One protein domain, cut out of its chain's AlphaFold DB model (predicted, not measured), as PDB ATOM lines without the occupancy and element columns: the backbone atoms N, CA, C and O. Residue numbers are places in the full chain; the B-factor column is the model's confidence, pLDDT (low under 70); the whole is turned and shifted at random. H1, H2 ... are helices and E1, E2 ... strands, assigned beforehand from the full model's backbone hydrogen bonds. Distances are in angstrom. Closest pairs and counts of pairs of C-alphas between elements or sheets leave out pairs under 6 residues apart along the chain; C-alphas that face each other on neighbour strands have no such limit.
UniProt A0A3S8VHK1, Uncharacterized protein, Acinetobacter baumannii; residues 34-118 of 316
ATOM      1  N   PHE A  34      23.973  24.792  33.651       36.62
ATOM      2  CA  PHE A  34      23.920  23.918  32.507       36.62
ATOM      3  C   PHE A  34      24.964  24.365  31.492       36.62
ATOM      4  O   PHE A  34      24.928  25.492  30.997       36.62
ATOM      5  N   ALA A  35      25.877  23.455  31.155       37.59
ATOM      6  CA  ALA A  35      26.827  23.623  30.054       37.59
ATOM      7  C   ALA A  35      26.134  23.678  28.674       37.59
ATOM      8  O   ALA A  35      26.777  23.902  27.652       37.59
ATOM      9  N   GLU A  36      24.822  23.457  28.641       45.12
ATOM     10  CA  GLU A  36      24.022  23.220  27.449       45.12
ATOM     11  C   GLU A  36      22.705  24.000  27.536       45.12
ATOM     12  O   GLU A  36      22.279  24.417  28.616       45.12
ATOM     13  N   THR A  37      22.052  24.210  26.393       53.06
ATOM     14  CA  THR A  37      20.733  24.848  26.347       53.06
ATOM     15  C   THR A  37      19.731  24.042  27.175       53.06
ATOM     16  O   THR A  37      19.636  22.823  27.046       53.06
ATOM     17  N   THR A  38      18.955  24.719  28.010       56.12
ATOM     18  CA  THR A  38      17.944  24.125  28.886       56.12
ATOM     19  C   THR A  38      16.618  24.829  28.765       56.12
ATOM     20  O   THR A  38      16.527  25.961  28.292       56.12
ATOM     21  N   ILE A  39      15.571  24.133  29.178       65.88
ATOM     22  CA  ILE A  39      14.209  24.636  29.185       65.88
ATOM     23  C   ILE A  39      13.737  24.656  30.629       65.88
ATOM     24  O   ILE A  39      13.741  23.624  31.299       65.88
ATOM     25  N   CYS A  40      13.339  25.836  31.088       67.50
ATOM     26  CA  CYS A  40      12.976  26.105  32.468       67.50
ATOM     27  C   CYS A  40      11.517  26.529  32.580       67.50
ATOM     28  O   CYS A  40      11.086  27.435  31.863       67.50
ATOM     29  N   SER A  41      10.783  25.940  33.523       71.12
ATOM     30  CA  SER A  41       9.431  26.379  33.899       71.12
ATOM     31  C   SER A  41       9.419  27.389  35.051       71.12
ATOM     32  O   SER A  41       8.380  27.988  35.308       71.12
ATOM     33  N   HIS A  42      10.563  27.659  35.692       64.06
ATOM     34  CA  HIS A  42      10.719  28.708  36.706       64.06
ATOM     35  C   HIS A  42      11.816  29.719  36.315       64.06
ATOM     36  O   HIS A  42      12.846  29.323  35.762       64.06
ATOM     37  N   PRO A  43      11.644  31.029  36.592       51.00
ATOM     38  CA  PRO A  43      12.601  32.055  36.190       51.00
ATOM     39  C   PRO A  43      13.908  32.093  36.999       51.00
ATOM     40  O   PRO A  43      14.830  32.806  36.603       51.00
ATOM     41  N   THR A  44      14.037  31.398  38.122       48.75
ATOM     42  CA  THR A  44      15.257  31.502  38.951       48.75
ATOM     43  C   THR A  44      15.691  30.203  39.610       48.75
ATOM     44  O   THR A  44      16.783  30.161  40.159       48.75
ATOM     45  N   ASP A  45      14.884  29.144  39.543       54.69
ATOM     46  CA  ASP A  45      15.164  27.905  40.272       54.69
ATOM     47  C   ASP A  45      15.541  26.802  39.282       54.69
ATOM     48  O   ASP A  45      14.784  26.463  38.368       54.69
ATOM     49  N   ILE A  46      16.754  26.285  39.469       56.19
ATOM     50  CA  ILE A  46      17.387  25.288  38.613       56.19
ATOM     51  C   ILE A  46      16.681  23.932  38.648       56.19
ATOM     52  O   ILE A  46      16.738  23.193  37.668       56.19
ATOM     53  N   ASN A  47      15.956  23.620  39.723       66.56
ATOM     54  CA  ASN A  47      15.233  22.355  39.853       66.56
ATOM     55  C   ASN A  47      14.082  22.226  38.839       66.56
ATOM     56  O   ASN A  47      13.543  21.140  38.628       66.56
ATOM     57  N   PHE A  48      13.720  23.332  38.185       68.75
ATOM     58  CA  PHE A  48      12.686  23.409  37.158       68.75
ATOM     59  C   PHE A  48      13.248  23.495  35.735       68.75
ATOM     60  O   PHE A  48      12.498  23.784  34.799       68.75
ATOM     61  N   CYS A  49      14.553  23.277  35.570       64.81
ATOM     62  CA  CYS A  49      15.266  23.381  34.305       64.81
ATOM     63  C   CYS A  49      15.791  22.016  33.846       64.81
ATOM     64  O   CYS A  49      16.406  21.286  34.619       64.81
ATOM     65  N   PHE A  50      15.583  21.692  32.568       70.06
ATOM     66  CA  PHE A  50      15.957  20.400  31.974       70.06
ATOM     67  C   PHE A  50      16.740  20.598  30.674       70.06
ATOM     68  O   PHE A  50      16.476  21.554  29.940       70.06
ATOM     69  N   SER A  51      17.703  19.716  30.379       63.41
ATOM     70  CA  SER A  51      18.556  19.842  29.187       63.41
ATOM     71  C   SER A  51      17.768  19.590  27.914       63.41
ATOM     72  O   SER A  51      16.965  18.667  27.864       63.41
ATOM     73  N   VAL A  52      18.031  20.342  26.838       61.38
ATOM     74  CA  VAL A  52      17.437  20.042  25.520       61.38
ATOM     75  C   VAL A  52      17.818  18.656  24.988       61.38
ATOM     76  O   VAL A  52      17.153  18.163  24.082       61.38
ATOM     77  N   LYS A  53      18.873  18.034  25.534       58.28
ATOM     78  CA  LYS A  53      19.274  16.659  25.209       58.28
ATOM     79  C   LYS A  53      18.469  15.596  25.959       58.28
ATOM     80  O   LYS A  53      18.505  14.435  25.562       58.28
ATOM     81  N   ASP A  54      17.766  15.969  27.027       68.19
ATOM     82  CA  ASP A  54      16.903  15.040  27.749       68.19
ATOM     83  C   ASP A  54      15.682  14.697  26.895       68.19
ATOM     84  O   ASP A  54      15.149  15.543  26.181       68.19
ATOM     85  N   GLU A  55      15.164  13.474  27.014       76.69
ATOM     86  CA  GLU A  55      13.889  13.134  26.375       76.69
ATOM     87  C   GLU A  55      12.754  14.007  26.932       76.69
ATOM     88  O   GLU A  55      12.552  14.066  28.151       76.69
ATOM     89  N   ASN A  56      12.007  14.658  26.032       84.00
ATOM     90  CA  ASN A  56      10.860  15.531  26.316       84.00
ATOM     91  C   ASN A  56      11.117  16.591  27.415       84.00
ATOM     92  O   ASN A  56      10.406  16.640  28.425       84.00
ATOM     93  N   PRO A  57      12.094  17.496  27.226       76.38
ATOM     94  CA  PRO A  57      12.573  18.385  28.285       76.38
ATOM     95  C   PRO A  57      11.558  19.464  28.662       76.38
ATOM     96  O   PRO A  57      11.417  19.817  29.831       76.38
ATOM     97  N   GLN A  58      10.770  19.927  27.689       82.50
ATOM     98  CA  GLN A  58       9.661  20.850  27.924       82.50
ATOM     99  C   GLN A  58       8.595  20.227  28.835       82.50
ATOM    100  O   GLN A  58       8.138  20.857  29.786       82.50
ATOM    101  N   GLN A  59       8.232  18.966  28.582       87.00
ATOM    102  CA  GLN A  59       7.248  18.255  29.392       87.00
ATOM    103  C   GLN A  59       7.786  17.987  30.801       87.00
ATOM    104  O   GLN A  59       7.059  18.192  31.769       87.00
ATOM    105  N   LYS A  60       9.062  17.605  30.937       86.00
ATOM    106  CA  LYS A  60       9.713  17.442  32.246       86.00
ATOM    107  C   LYS A  60       9.706  18.738  33.059       86.00
ATOM    108  O   LYS A  60       9.290  18.710  34.215       86.00
ATOM    109  N   ALA A  61      10.035  19.873  32.439       82.56
ATOM    110  CA  ALA A  61       9.934  21.190  33.071       82.56
ATOM    111  C   ALA A  61       8.502  21.486  33.545       82.56
ATOM    112  O   ALA A  61       8.293  21.907  34.686       82.56
ATOM    113  N   CYS A  62       7.497  21.208  32.711       88.50
ATOM    114  CA  CYS A  62       6.096  21.385  33.086       88.50
ATOM    115  C   CYS A  62       5.665  20.482  34.251       88.50
ATOM    116  O   CYS A  62       4.918  20.928  35.124       88.50
ATOM    117  N   MET A  63       6.115  19.228  34.279       89.88
ATOM    118  CA  MET A  63       5.768  18.277  35.338       89.88
ATOM    119  C   MET A  63       6.471  18.603  36.661       89.88
ATOM    120  O   MET A  63       5.861  18.456  37.717       89.88
ATOM    121  N   ALA A  64       7.705  19.110  36.620       85.94
ATOM    122  CA  ALA A  64       8.397  19.603  37.811       85.94
ATOM    123  C   ALA A  64       7.633  20.771  38.454       85.94
ATOM    124  O   ALA A  64       7.394  20.776  39.662       85.94
ATOM    125  N   TRP A  65       7.162  21.720  37.637       85.50
ATOM    126  CA  TRP A  65       6.326  22.820  38.120       85.50
ATOM    127  C   TRP A  65       4.978  22.338  38.661       85.50
ATOM    128  O   TRP A  65       4.548  22.810  39.711       85.50
ATOM    129  N   LEU A  66       4.347  21.350  38.009       88.12
ATOM    130  CA  LEU A  66       3.117  20.720  38.504       88.12
ATOM    131  C   LEU A  66       3.306  20.142  39.915       88.12
ATOM    132  O   LEU A  66       2.486  20.386  40.798       88.12
ATOM    133  N   ALA A  67       4.398  19.412  40.142       87.12
ATOM    134  CA  ALA A  67       4.704  18.851  41.454       87.12
ATOM    135  C   ALA A  67       4.878  19.950  42.517       87.12
ATOM    136  O   ALA A  67       4.377  19.813  43.632       87.12
ATOM    137  N   HIS A  68       5.520  21.067  42.161       86.06
ATOM    138  CA  HIS A  68       5.701  22.205  43.062       86.06
ATOM    139  C   HIS A  68       4.382  22.902  43.420       86.06
ATOM    140  O   HIS A  68       4.092  23.088  44.604       86.06
ATOM    141  N   ILE A  69       3.543  23.233  42.430       85.12
ATOM    142  CA  ILE A  69       2.237  23.853  42.707       85.12
ATOM    143  C   ILE A  69       1.343  22.922  43.527       85.12
ATOM    144  O   ILE A  69       0.606  23.400  44.385       85.12
ATOM    145  N   GLN A  70       1.430  21.606  43.306       84.88
ATOM    146  CA  GLN A  70       0.647  20.608  44.028       84.88
ATOM    147  C   GLN A  70       1.143  20.422  45.468       84.88
ATOM    148  O   GLN A  70       0.324  20.334  46.382       84.88
ATOM    149  N   ALA A  71       2.459  20.469  45.702       85.00
ATOM    150  CA  ALA A  71       3.031  20.497  47.047       85.00
ATOM    151  C   ALA A  71       2.562  21.731  47.841       85.00
ATOM    152  O   ALA A  71       2.222  21.608  49.018       85.00
ATOM    153  N   GLY A  72       2.442  22.892  47.188       84.00
ATOM    154  CA  GLY A  72       1.914  24.120  47.793       84.00
ATOM    155  C   GLY A  72       0.426  24.077  48.181       84.00
ATOM    156  O   GLY A  72      -0.039  24.958  48.901       84.00
ATOM    157  N   GLN A  73      -0.337  23.070  47.732       84.44
ATOM    158  CA  GLN A  73      -1.740  22.868  48.130       84.44
ATOM    159  C   GLN A  73      -1.885  22.021  49.402       84.44
ATOM    160  O   GLN A  73      -2.969  21.969  49.987       84.44
ATOM    161  N   SER A  74      -0.812  21.354  49.837       80.00
ATOM    162  CA  SER A  74      -0.829  20.530  51.043       80.00
ATOM    163  C   SER A  74      -1.113  21.389  52.279       80.00
ATOM    164  O   SER A  74      -0.457  22.401  52.508       80.00
ATOM    165  N   GLY A  75      -2.119  21.003  53.068       76.00
ATOM    166  CA  GLY A  75      -2.525  21.727  54.279       76.00
ATOM    167  C   GLY A  75      -3.466  22.917  54.056       76.00
ATOM    168  O   GLY A  75      -3.847  23.569  55.026       76.00
ATOM    169  N   GLN A  76      -3.886  23.202  52.818       82.50
ATOM    170  CA  GLN A  76      -4.902  24.226  52.563       82.50
ATOM    171  C   GLN A  76      -6.317  23.715  52.867       82.50
ATOM    172  O   GLN A  76      -6.644  22.561  52.604       82.50
ATOM    173  N   ALA A  77      -7.184  24.596  53.378       80.94
ATOM    174  CA  ALA A  77      -8.565  24.255  53.743       80.94
ATOM    175  C   ALA A  77      -9.460  23.890  52.538       80.94
ATOM    176  O   ALA A  77     -10.466  23.201  52.695       80.94
ATOM    177  N   ASN A  78      -9.111  24.355  51.334       84.12
ATOM    178  CA  ASN A  78      -9.795  24.011  50.087       84.12
ATOM    179  C   ASN A  78      -8.763  23.851  48.954       84.12
ATOM    180  O   ASN A  78      -8.563  24.789  48.176       84.12
ATOM    181  N   PRO A  79      -8.059  22.708  48.898       88.06
ATOM    182  CA  PRO A  79      -6.963  22.506  47.964       88.06
ATOM    183  C   PRO A  79      -7.473  22.371  46.527       88.06
ATOM    184  O   PRO A  79      -8.564  21.851  46.266       88.06
ATOM    185  N   ILE A  80      -6.652  22.819  45.580       90.06
ATOM    186  CA  ILE A  80      -6.887  22.628  44.148       90.06
ATOM    187  C   ILE A  80      -6.093  21.408  43.683       90.06
ATOM    188  O   ILE A  80      -4.867  21.377  43.777       90.06
ATOM    189  N   SER A  81      -6.779  20.408  43.136       90.62
ATOM    190  CA  SER A  81      -6.123  19.293  42.455       90.62
ATOM    191  C   SER A  81      -5.744  19.724  41.044       90.62
ATOM    192  O   SER A  81      -6.614  19.809  40.178       90.62
ATOM    193  N   TRP A  82      -4.460  19.997  40.825       91.62
ATOM    194  CA  TRP A  82      -3.911  20.372  39.522       91.62
ATOM    195  C   TRP A  82      -3.564  19.143  38.676       91.62
ATOM    196  O   TRP A  82      -3.040  18.155  39.186       91.62
ATOM    197  N   THR A  83      -3.808  19.217  37.370       92.38
ATOM    198  CA  THR A  83      -3.393  18.221  36.377       92.38
ATOM    199  C   THR A  83      -2.774  18.902  35.160       92.38
ATOM    200  O   THR A  83      -3.154  20.007  34.770       92.38
ATOM    201  N   PHE A  84      -1.785  18.247  34.548       93.56
ATOM    202  CA  PHE A  84      -1.200  18.717  33.295       93.56
ATOM    203  C   PHE A  84      -2.189  18.521  32.145       93.56
ATOM    204  O   PHE A  84      -2.695  17.418  31.942       93.56
ATOM    205  N   LYS A  85      -2.440  19.590  31.385       92.56
ATOM    206  CA  LYS A  85      -3.368  19.584  30.252       92.56
ATOM    207  C   LYS A  85      -2.635  19.473  28.924       92.56
ATOM    208  O   LYS A  85      -2.902  18.568  28.139       92.56
ATOM    209  N   SER A  86      -1.761  20.434  28.632       92.19
ATOM    210  CA  SER A  86      -1.090  20.519  27.336       92.19
ATOM    211  C   SER A  86       0.114  21.451  27.360       92.19
ATOM    212  O   SER A  86       0.264  22.291  28.250       92.19
ATOM    213  N   LEU A  87       0.947  21.322  26.327       89.75
ATOM    214  CA  LEU A  87       2.047  22.227  26.030       89.75
ATOM    215  C   LEU A  87       1.737  22.973  24.732       89.75
ATOM    216  O   LEU A  87       1.585  22.344  23.686       89.75
ATOM    217  N   GLN A  88       1.594  24.296  24.795       88.06
ATOM    218  CA  GLN A  88       1.269  25.128  23.629       88.06
ATOM    219  C   GLN A  88       2.007  26.463  23.707       88.06
ATOM    220  O   GLN A  88       2.020  27.093  24.757       88.06
ATOM    221  N   ASN A  89       2.603  26.913  22.598       81.31
ATOM    222  CA  ASN A  89       3.267  28.221  22.477       81.31
ATOM    223  C   ASN A  89       4.314  28.526  23.571       81.31
ATOM    224  O   ASN A  89       4.421  29.665  24.014       81.31
ATOM    225  N   ASN A  90       5.086  27.523  24.009       78.50
ATOM    226  CA  ASN A  90       6.012  27.619  25.150       78.50
ATOM    227  C   ASN A  90       5.325  27.913  26.495       78.50
ATOM    228  O   ASN A  90       5.936  28.500  27.379       78.50
ATOM    229  N   TYR A  91       4.078  27.484  26.674       85.44
ATOM    230  CA  TYR A  91       3.397  27.481  27.965       85.44
ATOM    231  C   TYR A  91       3.018  26.060  28.368       85.44
ATOM    232  O   TYR A  91       2.528  25.269  27.556       85.44
ATOM    233  N   CYS A  92       3.215  25.766  29.648       88.06
ATOM    234  CA  CYS A  92       2.617  24.627  30.319       88.06
ATOM    235  C   CYS A  92       1.212  25.019  30.771       88.06
ATOM    236  O   CYS A  92       1.075  25.930  31.584       88.06
ATOM    237  N   ASN A  93       0.182  24.344  30.270       92.25
ATOM    238  CA  ASN A  93      -1.197  24.579  30.686       92.25
ATOM    239  C   ASN A  93      -1.637  23.501  31.674       92.25
ATOM    240  O   ASN A  93      -1.431  22.305  31.440       92.25
ATOM    241  N   TYR A  94      -2.293  23.932  32.745       93.25
ATOM    242  CA  TYR A  94      -2.793  23.081  33.814       93.25
ATOM    243  C   TYR A  94      -4.275  23.350  34.043       93.25
ATOM    244  O   TYR A  94      -4.710  24.504  34.030       93.25
ATOM    245  N   ASP A  95      -5.029  22.288  34.296       94.19
ATOM    246  CA  ASP A  95      -6.406  22.375  34.768       94.19
ATOM    247  C   ASP A  95      -6.432  22.036  36.264       94.19
ATOM    248  O   ASP A  95      -5.660  21.211  36.746       94.19
ATOM    249  N   GLY A  96      -7.295  22.704  37.017       92.88
ATOM    250  CA  GLY A  96      -7.441  22.525  38.455       92.88
ATOM    251  C   GLY A  96      -8.899  22.321  38.841       92.88
ATOM    252  O   GLY A  96      -9.788  22.952  38.269       92.88
ATOM    253  N   ILE A  97      -9.150  21.461  39.827       92.62
ATOM    254  CA  ILE A  97     -10.480  21.270  40.426       92.62
ATOM    255  C   ILE A  97     -10.378  21.506  41.931       92.62
ATOM    256  O   ILE A  97      -9.558  20.877  42.601       92.62
ATOM    257  N   ARG A  98     -11.203  22.409  42.473       90.69
ATOM    258  CA  ARG A  98     -11.286  22.633  43.927       90.69
ATOM    259  C   ARG A  98     -11.982  21.467  44.615       90.69
ATOM    260  O   ARG A  98     -13.088  21.101  44.222       90.69
ATOM    261  N   ALA A  99     -11.369  20.941  45.674       83.50
ATOM    262  CA  ALA A  99     -11.863  19.759  46.377       83.50
ATOM    263  C   ALA A  99     -13.280  19.931  46.959       83.50
ATOM    264  O   ALA A  99     -14.077  19.002  46.883       83.50
ATOM    265  N   ASN A 100     -13.614  21.115  47.489       81.94
ATOM    266  CA  ASN A 100     -14.879  21.306  48.213       81.94
ATOM    267  C   ASN A 100     -16.026  21.853  47.348       81.94
ATOM    268  O   ASN A 100     -17.186  21.659  47.698       81.94
ATOM    269  N   SER A 101     -15.729  22.553  46.248       84.94
ATOM    270  CA  SER A 101     -16.753  23.164  45.382       84.94
ATOM    271  C   SER A 101     -16.873  22.513  44.005       84.94
ATOM    272  O   SER A 101     -17.863  22.733  43.314       84.94
ATOM    273  N   GLY A 102     -15.882  21.720  43.580       86.38
ATOM    274  CA  GLY A 102     -15.823  21.184  42.219       86.38
ATOM    275  C   GLY A 102     -15.548  22.247  41.148       86.38
ATOM    276  O   GLY A 102     -15.557  21.925  39.957       86.38
ATOM    277  N   ASP A 103     -15.286  23.497  41.547       91.62
ATOM    278  CA  ASP A 103     -15.024  24.591  40.617       91.62
ATOM    279  C   ASP A 103     -13.766  24.312  39.804       91.62
ATOM    280  O   ASP A 103     -12.700  23.990  40.345       91.62
ATOM    281  N   LYS A 104     -13.901  24.490  38.491       91.31
ATOM    282  CA  LYS A 104     -12.799  24.361  37.544       91.31
ATOM    283  C   LYS A 104     -12.014  25.662  37.481       91.31
ATOM    284  O   LYS A 104     -12.579  26.748  37.390       91.31
ATOM    285  N   THR A 105     -10.699  25.537  37.480       90.94
ATOM    286  CA  THR A 105      -9.761  26.639  37.287       90.94
ATOM    287  C   THR A 105      -8.672  26.211  36.309       90.94
ATOM    288  O   THR A 105      -8.495  25.022  36.056       90.94
ATOM    289  N   SER A 106      -7.963  27.171  35.730       90.06
ATOM    290  CA  SER A 106      -6.843  26.920  34.831       90.06
ATOM    291  C   SER A 106      -5.661  27.799  35.212       90.06
ATOM    292  O   SER A 106      -5.827  28.903  35.732       90.06
ATOM    293  N   ASN A 107      -4.460  27.290  34.962       87.88
ATOM    294  CA  ASN A 107      -3.212  28.007  35.180       87.88
ATOM    295  C   ASN A 107      -2.275  27.763  33.995       87.88
ATOM    296  O   ASN A 107      -2.303  26.690  33.389       87.88
ATOM    297  N   SER A 108      -1.446  28.746  33.668       86.88
ATOM    298  CA  SER A 108      -0.429  28.629  32.633       86.88
ATOM    299  C   SER A 108       0.920  29.117  33.149       86.88
ATOM    300  O   SER A 108       1.019  30.155  33.798       86.88
ATOM    301  N   GLN A 109       1.970  28.355  32.847       83.69
ATOM    302  CA  GLN A 109       3.340  28.688  33.226       83.69
ATOM    303  C   GLN A 109       4.200  28.864  31.970       83.69
ATOM    304  O   GLN A 109       4.257  27.936  31.157       83.69
ATOM    305  N   PRO A 110       4.875  30.013  31.786       78.00
ATOM    306  CA  PRO A 110       5.791  30.195  30.670       78.00
ATOM    307  C   PRO A 110       7.021  29.291  30.807       78.00
ATOM    308  O   PRO A 110       7.627  29.182  31.873       78.00
ATOM    309  N   LEU A 111       7.423  28.696  29.690       74.38
ATOM    310  CA  LEU A 111       8.709  28.039  29.518       74.38
ATOM    311  C   LEU A 111       9.705  29.038  28.946       74.38
ATOM    312  O   LEU A 111       9.448  29.707  27.944       74.38
ATOM    313  N   THR A 112      10.875  29.106  29.567       64.88
ATOM    314  CA  THR A 112      11.985  29.931  29.097       64.88
ATOM    315  C   THR A 112      13.153  29.046  28.710       64.88
ATOM    316  O   THR A 112      13.562  28.171  29.470       64.88
ATOM    317  N   THR A 113      13.693  29.272  27.518       57.97
ATOM    318  CA  THR A 113      14.933  28.628  27.089       57.97
ATOM    319  C   THR A 113      16.110  29.402  27.665       57.97
ATOM    320  O   THR A 113      16.173  30.625  27.530       57.97
ATOM    321  N   ARG A 114      17.043  28.701  28.306       51.81
ATOM    322  CA  ARG A 114      18.235  29.284  28.922       51.81
ATOM    323  C   ARG A 114      19.483  28.603  28.417       51.81
ATOM    324  O   ARG A 114      19.531  27.386  28.311       51.81
ATOM    325  N   ALA A 115      20.502  29.394  28.141       40.94
ATOM    326  CA  ALA A 115      21.843  28.902  27.890       40.94
ATOM    327  C   ALA A 115      22.774  29.547  28.921       40.94
ATOM    328  O   ALA A 115      22.695  30.757  29.141       40.94
ATOM    329  N   GLY A 116      23.629  28.742  29.551       37.84
ATOM    330  CA  GLY A 116      24.589  29.199  30.557       37.84
ATOM    331  C   GLY A 116      24.171  28.953  32.011       37.84
ATOM    332  O   GLY A 116      23.058  28.519  32.315       37.84
ATOM    333  N   PHE A 117      25.114  29.208  32.919       32.31
ATOM    334  CA  PHE A 117      24.986  28.939  34.352       32.31
ATOM    335  C   PHE A 117      24.019  29.933  35.024       32.31
ATOM    336  O   PHE A 117      24.159  31.143  34.849       32.31
ATOM    337  N   CYS A 118      23.043  29.432  35.794       28.94
ATOM    338  CA  CYS A 118      22.187  30.258  36.653       28.94
ATOM    339  C   CYS A 118      22.758  30.264  38.084       28.94
ATOM    340  O   CYS A 118      23.174  29.214  38.559       28.94
TER     341      CYS A 118
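This is residues 34 to 118 of the 316 residues of an uncharacterized protein of Acinetobacter baumannii (UniProt A0A3S8VHK1). Two small, strongly twisted sheets of three strands stand end to end along the longest axis, and one helix, H1, bridges them, packing on one face of each. The sheet E2, E1, E6 holds the first printed residue and makes one end; the meander E3, E4, E5 makes the other, and E5 runs on into E6 to join the two sheets. The printed part has 85 residues with one named helix and six named strands, in the order E1, E2, H1, E3, E4, E5, E6; both sheets are antiparallel, in the orders E2, E1, E6 and E3, E4, E5, and the class is mixed. The whole is elongated, 46 by 25 by 18 A, and only just compact, close to loose, with a radius of gyration of the C-alphas of 14.0 A.

E1, residues 34 to 40, and E2, residues 49 to 51, form an antiparallel hairpin, with N 39 and O 50 2.8 A apart, within hydrogen-bond range. H1, residues 57 to 71, is on their sheet at a height of 6.1 A, over E2; the closest C-alphas of H1 and E2 are those of Pro 57 and Phe 50, 5.4 A apart. Every O i to N i+4 pair of H1 is within hydrogen-bond range. E3, residues 80 to 88, E4, residues 91 to 98, and E5, residues 104 to 110, form a meander, each strand the antiparallel neighbour of the one before. In its two hairpins, N 83 and O 95 are 2.8 A apart, and N 94 and O 107 are 2.8 A apart. H1 is also on this sheet, at a height of 8.4 A, over E3 and E4; on the local plane it runs along the strands, at 11 degrees to E3. The C-alphas of Gln 70 and Trp 82, the closest of H1 and E3, are 6.4 A apart. E5 runs on at 41 degrees into E6, residues 112 to 117, the antiparallel neighbour of E1, with N 38 and O 114 2.7 A apart. E2 and E3 are apart.

E1 begins at C-alpha 34 (23.920, 23.918, 32.507) and is 11.2 A long. H1 is 21.2 A long and ends at C-alpha 71 (3.031, 20.497, 47.047). E3 and E4 are each 22.2 A long, E5 20.7 A. E6, 14.1 A long, ends at C-alpha 117 (24.986, 28.939, 34.352).

The C-alphas of Ala 35 and Ser 101, the two farthest apart, are 46.2 A apart. The printed part has no cut, and no link is long. The mean pLDDT of the printed part is 76.1; residues 34 to 40, 42 to 49, 51 to 54 and 112 to 118 are under 70.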